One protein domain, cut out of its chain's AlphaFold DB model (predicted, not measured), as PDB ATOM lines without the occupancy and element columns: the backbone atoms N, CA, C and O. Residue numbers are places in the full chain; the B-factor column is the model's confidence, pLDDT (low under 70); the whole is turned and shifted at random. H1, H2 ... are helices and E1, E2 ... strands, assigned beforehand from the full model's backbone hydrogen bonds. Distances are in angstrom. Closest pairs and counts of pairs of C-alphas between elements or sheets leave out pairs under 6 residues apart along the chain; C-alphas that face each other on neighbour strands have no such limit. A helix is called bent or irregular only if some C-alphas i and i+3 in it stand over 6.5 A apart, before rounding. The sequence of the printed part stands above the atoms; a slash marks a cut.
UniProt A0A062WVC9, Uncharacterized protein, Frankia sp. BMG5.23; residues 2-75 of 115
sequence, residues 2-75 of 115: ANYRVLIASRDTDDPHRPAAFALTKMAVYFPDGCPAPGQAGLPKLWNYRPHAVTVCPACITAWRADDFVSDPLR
ATOM      1  N   ALA A   2      16.166 111.788  28.455       61.12
ATOM      2  CA  ALA A   2      14.781 112.223  28.284       61.12
ATOM      3  C   ALA A   2      14.750 113.734  28.010       61.12
ATOM      4  O   ALA A   2      15.319 114.496  28.784       61.12
ATOM      5  N   ASN A   3      14.090 114.155  26.931       79.88
ATOM      6  CA  ASN A   3      13.937 115.571  26.604       79.88
ATOM      7  C   ASN A   3      12.630 116.080  27.213       79.88
ATOM      8  O   ASN A   3      11.569 115.537  26.915       79.88
ATOM      9  N   TYR A   4      12.693 117.115  28.047       85.31
ATOM     10  CA  TYR A   4      11.508 117.765  28.604       85.31
ATOM     11  C   TYR A   4      11.273 119.108  27.924       85.31
ATOM     12  O   TYR A   4      12.215 119.821  27.562       85.31
ATOM     13  N   ARG A   5      10.001 119.457  27.742       84.25
ATOM     14  CA  ARG A   5       9.589 120.752  27.202       84.25
ATOM     15  C   ARG A   5       8.469 121.350  28.033       84.25
ATOM     16  O   ARG A   5       7.702 120.627  28.660       84.25
ATOM     17  N   VAL A   6       8.378 122.669  27.988       83.81
ATOM     18  CA  VAL A   6       7.267 123.440  28.547       83.81
ATOM     19  C   VAL A   6       6.650 124.293  27.449       83.81
ATOM     20  O   VAL A   6       7.358 124.780  26.559       83.81
ATOM     21  N   LEU A   7       5.333 124.457  27.515       85.38
ATOM     22  CA  LEU A   7       4.602 125.430  26.720       85.38
ATOM     23  C   LEU A   7       4.557 126.745  27.498       85.38
ATOM     24  O   LEU A   7       4.231 126.747  28.685       85.38
ATOM     25  N   ILE A   8       4.891 127.842  26.826       83.00
ATOM     26  CA  ILE A   8       4.814 129.201  27.358       83.00
ATOM     27  C   ILE A   8       3.830 129.964  26.482       83.00
ATOM     28  O   ILE A   8       4.041 130.040  25.269       83.00
ATOM     29  N   ALA A   9       2.788 130.520  27.086       81.06
ATOM     30  CA  ALA A   9       1.851 131.426  26.436       81.06
ATOM     31  C   ALA A   9       1.849 132.760  27.183       81.06
ATOM     32  O   ALA A   9       1.652 132.787  28.399       81.06
ATOM     33  N   SER A  10       2.077 133.862  26.473       76.25
ATOM     34  CA  SER A  10       2.088 135.178  27.110       76.25
ATOM     35  C   SER A  10       0.702 135.612  27.554       76.25
ATOM     36  O   SER A  10      -0.256 135.491  26.793       76.25
ATOM     37  N   ARG A  11       0.598 136.145  28.779       70.25
ATOM     38  CA  ARG A  11      -0.673 136.632  29.351       70.25
ATOM     39  C   ARG A  11      -1.266 137.793  28.556       70.25
ATOM     40  O   ARG A  11      -2.477 137.895  28.429       70.25
ATOM     41  N   ASP A  12      -0.403 138.599  27.942       66.94
ATOM     42  CA  ASP A  12      -0.789 139.695  27.045       66.94
ATOM     43  C   ASP A  12      -1.527 139.220  25.775       66.94
ATOM     44  O   ASP A  12      -2.029 140.046  25.021       66.94
ATOM     45  N   THR A  13      -1.606 137.906  25.522       61.31
ATOM     46  CA  THR A  13      -2.406 137.337  24.421       61.31
ATOM     47  C   THR A  13      -3.901 137.634  24.576       61.31
ATOM     48  O   THR A  13      -4.602 137.713  23.572       61.31
ATOM     49  N   ASP A  14      -4.379 137.832  25.808       63.44
ATOM     50  CA  ASP A  14      -5.791 138.116  26.097       63.44
ATOM     51  C   ASP A  14      -6.134 139.622  26.082       63.44
ATOM     52  O   ASP A  14      -7.297 139.985  26.262       63.44
ATOM     53  N   ASP A  15      -5.159 140.519  25.867       70.88
ATOM     54  CA  ASP A  15      -5.403 141.965  25.781       70.88
ATOM     55  C   ASP A  15      -5.948 142.347  24.385       70.88
ATOM     56  O   ASP A  15      -5.210 142.278  23.395       70.88
ATOM     57  N   PRO A  16      -7.210 142.813  24.271       70.56
ATOM     58  CA  PRO A  16      -7.823 143.158  22.987       70.56
ATOM     59  C   PRO A  16      -7.195 144.389  22.311       70.56
ATOM     60  O   PRO A  16      -7.477 144.657  21.141       70.56
ATOM     61  N   HIS A  17      -6.362 145.153  23.022       78.88
ATOM     62  CA  HIS A  17      -5.666 146.330  22.503       78.88
ATOM     63  C   HIS A  17      -4.230 146.032  22.055       78.88
ATOM     64  O   HIS A  17      -3.603 146.872  21.400       78.88
ATOM     65  N   ARG A  18      -3.692 144.846  22.367       68.25
ATOM     66  CA  ARG A  18      -2.368 144.414  21.906       68.25
ATOM     67  C   ARG A  18      -2.467 143.838  20.491       68.25
ATOM     68  O   ARG A  18      -3.319 142.996  20.217       68.25
ATOM     69  N   PRO A  19      -1.570 144.228  19.567       70.19
ATOM     70  CA  PRO A  19      -1.514 143.589  18.260       70.19
ATOM     71  C   PRO A  19      -1.272 142.082  18.398       70.19
ATOM     72  O   PRO A  19      -0.351 141.666  19.101       70.19
ATOM     73  N   ALA A  20      -2.039 141.268  17.667       65.94
ATOM     74  CA  ALA A  20      -1.962 139.804  17.726       65.94
ATOM     75  C   ALA A  20      -0.559 139.239  17.423       65.94
ATOM     76  O   ALA A  20      -0.227 138.139  17.844       65.94
ATOM     77  N   ALA A  21       0.304 140.003  16.746       61.56
ATOM     78  CA  ALA A  21       1.705 139.643  16.527       61.56
ATOM     79  C   ALA A  21       2.532 139.523  17.827       61.56
ATOM     80  O   ALA A  21       3.604 138.919  17.808       61.56
ATOM     81  N   PHE A  22       2.056 140.089  18.941       59.00
ATOM     82  CA  PHE A  22       2.693 139.991  20.259       59.00
ATOM     83  C   PHE A  22       2.108 138.879  21.138       59.00
ATOM     84  O   PHE A  22       2.688 138.574  22.179       59.00
ATOM     85  N   ALA A  23       1.009 138.244  20.716       64.62
ATOM     86  CA  ALA A  23       0.527 137.013  21.322       64.62
ATOM     87  C   ALA A  23       1.517 135.888  21.002       64.62
ATOM     88  O   ALA A  23       1.536 135.333  19.901       64.62
ATOM     89  N   LEU A  24       2.395 135.579  21.955       71.31
ATOM     90  CA  LEU A  24       3.456 134.604  21.761       71.31
ATOM     91  C   LEU A  24       3.127 133.317  22.509       71.31
ATOM     92  O   LEU A  24       3.145 133.268  23.738       71.31
ATOM     93  N   THR A  25       2.892 132.251  21.749       79.44
ATOM     94  CA  THR A  25       2.936 130.883  22.269       79.44
ATOM     95  C   THR A  25       4.191 130.203  21.738       79.44
ATOM     96  O   THR A  25       4.387 130.105  20.526       79.44
ATOM     97  N   LYS A  26       5.066 129.739  22.631       79.81
ATOM     98  CA  LYS A  26       6.327 129.079  22.268       79.81
ATOM     99  C   LYS A  26       6.581 127.831  23.100       79.81
ATOM    100  O   LYS A  26       6.214 127.747  24.268       79.81
ATOM    101  N   MET A  27       7.278 126.875  22.494       81.75
ATOM    102  CA  MET A  27       7.813 125.702  23.185       81.75
ATOM    103  C   MET A  27       9.253 125.973  23.612       81.75
ATOM    104  O   MET A  27      10.104 126.244  22.764       81.75
ATOM    105  N   ALA A  28       9.542 125.839  24.904       81.12
ATOM    106  CA  ALA A  28      10.891 125.971  25.447       81.12
ATOM    107  C   ALA A  28      11.420 124.626  25.962       81.12
ATOM    108  O   ALA A  28      10.659 123.731  26.337       81.12
ATOM    109  N   VAL A  29      12.745 124.474  25.960       82.88
ATOM    110  CA  VAL A  29      13.414 123.309  26.554       82.88
ATOM    111  C   VAL A  29      13.431 123.468  28.072       82.88
ATOM    112  O   VAL A  29      13.738 124.552  28.577       82.88
ATOM    113  N   TYR A  30      13.107 122.383  28.779       83.31
ATOM    114  CA  TYR A  30      13.173 122.319  30.233       83.31
ATOM    115  C   TYR A  30      14.415 121.556  30.696       83.31
ATOM    116  O   TYR A  30      14.635 120.418  30.273       83.31
ATOM    117  N   PHE A  31      15.202 122.172  31.580       85.81
ATOM    118  CA  PHE A  31      16.414 121.590  32.154       85.81
ATOM    119  C   PHE A  31      16.168 121.206  33.621       85.81
ATOM    120  O   PHE A  31      16.164 122.092  34.481       85.81
ATOM    121  N   PRO A  32      15.939 119.912  33.927       82.62
ATOM    122  CA  PRO A  32      15.611 119.476  35.284       82.62
ATOM    123  C   PRO A  32      16.774 119.672  36.262       82.62
ATOM    124  O   PRO A  32      16.535 119.979  37.424       82.62
ATOM    125  N   ASP A  33      18.012 119.571  35.774       84.56
ATOM    126  CA  ASP A  33      19.234 119.685  36.580       84.56
ATOM    127  C   ASP A  33      19.637 121.141  36.875       84.56
ATOM    128  O   ASP A  33      20.609 121.395  37.584       84.56
ATOM    129  N   GLY A  34      18.893 122.113  36.339       79.88
ATOM    130  CA  GLY A  34      19.162 123.537  36.511       79.88
ATOM    131  C   GLY A  34      19.426 124.264  35.197       79.88
ATOM    132  O   GLY A  34      19.531 123.673  34.126       79.88
ATOM    133  N   CYS A  35      19.474 125.592  35.274       76.50
ATOM    134  CA  CYS A  35      19.641 126.429  34.095       76.50
ATOM    135  C   CYS A  35      21.055 126.270  33.502       76.50
ATOM    136  O   CYS A  35      22.030 126.221  34.256       76.50
ATOM    137  N   PRO A  36      21.190 126.214  32.165       71.06
ATOM    138  CA  PRO A  36      22.497 126.125  31.531       71.06
ATOM    139  C   PRO A  36      23.330 127.371  31.850       71.06
ATOM    140  O   PRO A  36      22.797 128.479  31.967       71.06
ATOM    141  N   ALA A  37      24.647 127.187  31.970       68.44
ATOM    142  CA  ALA A  37      25.566 128.291  32.206       68.44
ATOM    143  C   ALA A  37      25.389 129.381  31.125       68.44
ATOM    144  O   ALA A  37      25.212 129.059  29.944       68.44
ATOM    145  N   PRO A  38      25.419 130.672  31.499       64.75
ATOM    146  CA  PRO A  38      25.262 131.752  30.540       64.75
ATOM    147  C   PRO A  38      26.397 131.739  29.507       64.75
ATOM    148  O   PRO A  38      27.564 131.893  29.855       64.75
ATOM    149  N   GLY A  39      26.030 131.610  28.229       56.66
ATOM    150  CA  GLY A  39      26.943 131.674  27.090       56.66
ATOM    151  C   GLY A  39      27.640 130.347  26.794       56.66
ATOM    152  O   GLY A  39      28.690 130.045  27.353       56.66
ATOM    153  N   GLN A  40      27.106 129.580  25.842       54.03
ATOM    154  CA  GLN A  40      27.892 128.522  25.206       54.03
ATOM    155  C   GLN A  40      29.059 129.166  24.442       54.03
ATOM    156  O   GLN A  40      28.869 130.150  23.720       54.03
ATOM    157  N   ALA A  41      30.270 128.627  24.608       52.00
ATOM    158  CA  ALA A  41      31.444 129.100  23.883       52.00
ATOM    159  C   ALA A  41      31.202 129.027  22.364       52.00
ATOM    160  O   ALA A  41      30.727 128.012  21.859       52.00
ATOM    161  N   GLY A  42      31.520 130.105  21.641       53.22
ATOM    162  CA  GLY A  42      31.445 130.159  20.175       53.22
ATOM    163  C   GLY A  42      30.184 130.794  19.576       53.22
ATOM    164  O   GLY A  42      30.148 130.995  18.366       53.22
ATOM    165  N   LEU A  43      29.178 131.165  20.378       54.09
ATOM    166  CA  LEU A  43      28.039 131.946  19.880       54.09
ATOM    167  C   LEU A  43      28.310 133.457  20.001       54.09
ATOM    168  O   LEU A  43      28.826 133.898  21.034       54.09
ATOM    169  N   PRO A  44      27.953 134.275  18.989       53.94
ATOM    170  CA  PRO A  44      28.049 135.725  19.097       53.94
ATOM    171  C   PRO A  44      27.238 136.201  20.305       53.94
ATOM    172  O   PRO A  44      26.063 135.855  20.442       53.94
ATOM    173  N   LYS A  45      27.852 137.007  21.181       55.84
ATOM    174  CA  LYS A  45      27.137 137.707  22.257       55.84
ATOM    175  C   LYS A  45      26.246 138.782  21.635       55.84
ATOM    176  O   LYS A  45      26.597 139.956  21.623       55.84
ATOM    177  N   LEU A  46      25.102 138.378  21.095       54.41
ATOM    178  CA  LEU A  46      24.017 139.307  20.820       54.41
ATOM    179  C   LEU A  46      23.566 139.875  22.169       54.41
ATOM    180  O   LEU A  46      23.485 139.136  23.156       54.41
ATOM    181  N   TRP A  47      23.397 141.197  22.226       45.47
ATOM    182  CA  TRP A  47      23.153 141.953  23.453       45.47
ATOM    183  C   TRP A  47      22.173 141.231  24.391       45.47
ATOM    184  O   TRP A  47      21.063 140.880  24.006       45.47
ATOM    185  N   ASN A  48      22.616 141.025  25.636       53.22
ATOM    186  CA  ASN A  48      21.864 140.412  26.732       53.22
ATOM    187  C   ASN A  48      21.413 138.959  26.481       53.22
ATOM    188  O   ASN A  48      20.217 138.664  26.500       53.22
ATOM    189  N   TYR A  49      22.359 138.020  26.340       45.50
ATOM    190  CA  TYR A  49      22.046 136.590  26.480       45.50
ATOM    191  C   TYR A  49      21.456 136.328  27.872       45.50
ATOM    192  O   TYR A  49      22.167 136.248  28.874       45.50
ATOM    193  N   ARG A  50      20.130 136.215  27.929       58.03
ATOM    194  CA  ARG A  50      19.382 135.828  29.121       58.03
ATOM    195  C   ARG A  50      19.011 134.358  28.935       58.03
ATOM    196  O   ARG A  50      18.044 134.092  28.222       58.03
ATOM    197  N   PRO A  51      19.729 133.393  29.543       54.22
ATOM    198  CA  PRO A  51      19.342 131.979  29.455       54.22
ATOM    199  C   PRO A  51      17.878 131.785  29.889       54.22
ATOM    200  O   PRO A  51      17.140 130.998  29.299       54.22
ATOM    201  N   HIS A  52      17.420 132.634  30.813       54.81
ATOM    202  CA  HIS A  52      16.046 132.735  31.297       54.81
ATOM    203  C   HIS A  52      15.031 133.346  30.320       54.81
ATOM    204  O   HIS A  52      13.901 133.532  30.729       54.81
ATOM    205  N   ALA A  53      15.385 133.704  29.080       59.44
ATOM    206  CA  ALA A  53      14.431 134.173  28.059       59.44
ATOM    207  C   ALA A  53      14.063 133.077  27.035       59.44
ATOM    208  O   ALA A  53      13.055 133.175  26.323       59.44
ATOM    209  N   VAL A  54      14.883 132.024  26.964       63.31
ATOM    210  CA  VAL A  54      14.796 130.959  25.949       63.31
ATOM    211  C   VAL A  54      14.802 129.545  26.538       63.31
ATOM    212  O   VAL A  54      14.451 128.597  25.838       63.31
ATOM    213  N   THR A  55      15.156 129.385  27.817       69.00
ATOM    214  CA  THR A  55      15.154 128.097  28.528       69.00
ATOM    215  C   THR A  55      14.465 128.216  29.888       69.00
ATOM    216  O   THR A  55      14.460 129.290  30.495       69.00
ATOM    217  N   VAL A  56      13.871 127.113  30.358       77.25
ATOM    218  CA  VAL A  56      13.180 127.039  31.655       77.25
ATOM    219  C   VAL A  56      13.848 125.978  32.529       77.25
ATOM    220  O   VAL A  56      14.172 124.888  32.065       77.25
ATOM    221  N   CYS A  57      14.055 126.294  33.804       84.69
ATOM    222  CA  CYS A  57      14.573 125.381  34.823       84.69
ATOM    223  C   CYS A  57      13.772 125.559  36.131       84.69
ATOM    224  O   CYS A  57      13.053 126.562  36.249       84.69
ATOM    225  N   PRO A  58      13.879 124.646  37.120       83.88
ATOM    226  CA  PRO A  58      13.090 124.709  38.355       83.88
ATOM    227  C   PRO A  58      13.181 126.051  39.094       83.88
ATOM    228  O   PRO A  58      12.182 126.550  39.597       83.88
ATOM    229  N   ALA A  59      14.363 126.676  39.115       81.62
ATOM    230  CA  ALA A  59      14.569 127.960  39.787       81.62
ATOM    231  C   ALA A  59      13.873 129.136  39.077       81.62
ATOM    232  O   ALA A  59      13.537 130.135  39.706       81.62
ATOM    233  N   CYS A  60      13.649 129.030  37.765       78.62
ATOM    234  CA  CYS A  60      13.144 130.135  36.952       78.62
ATOM    235  C   CYS A  60      11.668 129.994  36.595       78.62
ATOM    236  O   CYS A  60      11.056 130.988  36.216       78.62
ATOM    237  N   ILE A  61      11.083 128.799  36.723       79.94
ATOM    238  CA  ILE A  61       9.681 128.567  36.351       79.94
ATOM    239  C   ILE A  61       8.721 129.471  37.136       79.94
ATOM    240  O   ILE A  61       7.753 129.964  36.571       79.94
ATOM    241  N   THR A  62       9.023 129.761  38.404       79.94
ATOM    242  CA  THR A  62       8.232 130.680  39.232       79.94
ATOM    243  C   THR A  62       8.280 132.109  38.704       79.94
ATOM    244  O   THR A  62       7.243 132.759  38.629       79.94
ATOM    245  N   ALA A  63       9.461 132.585  38.298       77.50
ATOM    246  CA  ALA A  63       9.614 133.916  37.716       77.50
ATOM    247  C   ALA A  63       8.868 134.022  36.378       77.50
ATOM    248  O   ALA A  63       8.124 134.968  36.169       77.50
ATOM    249  N   TRP A  64       8.976 133.004  35.520       78.88
ATOM    250  CA  TRP A  64       8.211 132.946  34.273       78.88
ATOM    251  C   TRP A  64       6.696 132.942  34.500       78.88
ATOM    252  O   TRP A  64       5.964 133.597  33.769       78.88
ATOM    253  N   ARG A  65       6.210 132.229  35.524       82.88
ATOM    254  CA  ARG A  65       4.777 132.168  35.850       82.88
ATOM    255  C   ARG A  65       4.197 133.505  36.318       82.88
ATOM    256  O   ARG A  65       2.973 133.613  36.376       82.88
ATOM    257  N   ALA A  66       5.026 134.489  36.670       78.81
ATOM    258  CA  ALA A  66       4.556 135.832  36.998       78.81
ATOM    259  C   ALA A  66       4.014 136.553  35.752       78.81
ATOM    260  O   ALA A  66       2.929 137.131  35.812       78.81
ATOM    261  N   ASP A  67       4.730 136.436  34.633       75.38
ATOM    262  CA  ASP A  67       4.470 137.191  33.403       75.38
ATOM    263  C   ASP A  67       3.744 136.356  32.328       75.38
ATOM    264  O   ASP A  67       2.968 136.884  31.533       75.38
ATOM    265  N   ASP A  68       3.927 135.033  32.335       81.25
ATOM    266  CA  ASP A  68       3.402 134.113  31.325       81.25
ATOM    267  C   ASP A  68       2.618 132.943  31.955       81.25
ATOM    268  O   ASP A  68       2.760 132.600  33.133       81.25
ATOM    269  N   PHE A  69       1.788 132.278  31.152       81.62
ATOM    270  CA  PHE A  69       1.251 130.959  31.474       81.62
ATOM    271  C   PHE A  69       2.267 129.891  31.068       81.62
ATOM    272  O   PHE A  69       2.583 129.736  29.888       81.62
ATOM    273  N   VAL A  70       2.774 129.139  32.048       84.50
ATOM    274  CA  VAL A  70       3.774 128.085  31.822       84.50
ATOM    275  C   VAL A  70       3.232 126.737  32.263       84.50
ATOM    276  O   VAL A  70       2.927 126.544  33.446       84.50
ATOM    277  N   SER A  71       3.156 125.798  31.318       84.06
ATOM    278  CA  SER A  71       2.739 124.423  31.597       84.06
ATOM    279  C   SER A  71       3.713 123.717  32.540       84.06
ATOM    280  O   SER A  71       4.879 124.101  32.665       84.06
ATOM    281  N   ASP A  72       3.274 122.619  33.151       86.38
ATOM    282  CA  ASP A  72       4.222 121.703  33.778       86.38
ATOM    283  C   ASP A  72       5.145 121.063  32.719       86.38
ATOM    284  O   ASP A  72       4.765 120.965  31.540       86.38
ATOM    285  N   PRO A  73       6.374 120.652  33.093       85.25
ATOM    286  CA  PRO A  73       7.302 120.011  32.171       85.25
ATOM    287  C   PRO A  73       6.742 118.694  31.639       85.25
ATOM    288  O   PRO A  73       6.537 117.735  32.382       85.25
ATOM    289  N   LEU A  74       6.562 118.621  30.324       86.19
ATOM    290  CA  LEU A  74       6.126 117.409  29.652       86.19
ATOM    291  C   LEU A  74       7.336 116.670  29.083       86.19
ATOM    292  O   LEU A  74       8.172 117.244  28.377       86.19
ATOM    293  N   ARG A  75       7.419 115.369  29.369       84.94
ATOM    294  CA  ARG A  75       8.412 114.495  28.745       84.94
ATOM    295  C   ARG A  75       8.056 114.326  27.272       84.94
ATOM    296  O   ARG A  75       6.999 113.796  26.951       84.94
TER     297      ARG A  75
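AT A GLANCE: This is residues 2 to 75 of the 115 residues of an uncharacterized protein of Frankia sp. BMG5.23 (UniProt A0A062WVC9). A narrow antiparallel sheet of three strands, with the long E1 between E2 and the very short E3, has the helix H3 packed beside it. H1 and the loop after it lie at one end, while a long loop, residues 31 to 50, swings out at the opposite end, where residues 40 to 48 stick out; the short H2 leads back from it. The printed part has 74 residues, with three named helices and three named strands in the order E1, H1, E2, H2, H3, E3; the sheet's order is E2, E1, E3. The class is mixed, helices and strands, with under half of the residues in named elements. The whole is only just loose, close to compact, with a radius of gyration of the C-alphas of 13.7 A and spans of 41 by 30 by 18 A.

IN THESE COORDINATES: E1, residues 3 to 10, begins at C-alpha 3 (13.937, 115.571, 26.604) and is 22.9 A long. H1, residues 11 to 14, spans 6.2 A. E2, residues 25 to 30, is 15.5 A long. H2, residues 51 to 54, spans 5.8 A. H3, residues 58 to 67, begins at C-alpha 58 (13.090, 124.709, 38.355) and is 16.0 A long; it is irregular, but only just, with C-alphas 59 and 62 6.9 A apart. E3, residues 68 to 70, spans 6.1 A and ends at C-alpha 70 (3.774, 128.085, 31.822).

HOW THE PARTS SIT: E1 is the inner strand, and E2 and E3 are edge strands. E2 is antiparallel to E1 at 147 degrees, with N 26 and O 8 at 2.8 A, within hydrogen-bond range. E3 is antiparallel to E1 at 151 degrees, with N 69 and O 9 at 2.8 A, within hydrogen-bond range. E2, H2 and H3, and E3 form a split strand-helix-strand unit, two strands running the same way with E1 between them, and its crossover is right-handed. H3 is on the sheet but at the sheet's level, with a height over the sheet of 1.6 A; the closest C-alphas of H3 and E3, Trp 64 and Val 70, are 7.0 A apart. H1 only grazes the sheet with residues 11 to 13, and H2 only grazes it with residues 53 to 54. H2 and H3 are close but not clearly touching, their closest C-alphas, His 52 and Cys 60, 6.9 A apart. H1 and H2 are apart. In H3, 3 of 6 O i to N i+4 pairs are within hydrogen-bond range; H1 and H2 are too short for such a pair.

THE WHOLE: The two C-alphas farthest apart, Pro 16 and Ala 41, are 41.7 A apart. The printed part has no cut. The link from E2 to H2, 20 residues, is long. Residues 4 to 5 of E1 also pair, antiparallel, with residues 74 to 75. The mean pLDDT of the printed part is 72.1, and 28 residues are under 70, among them residues 37 to 55.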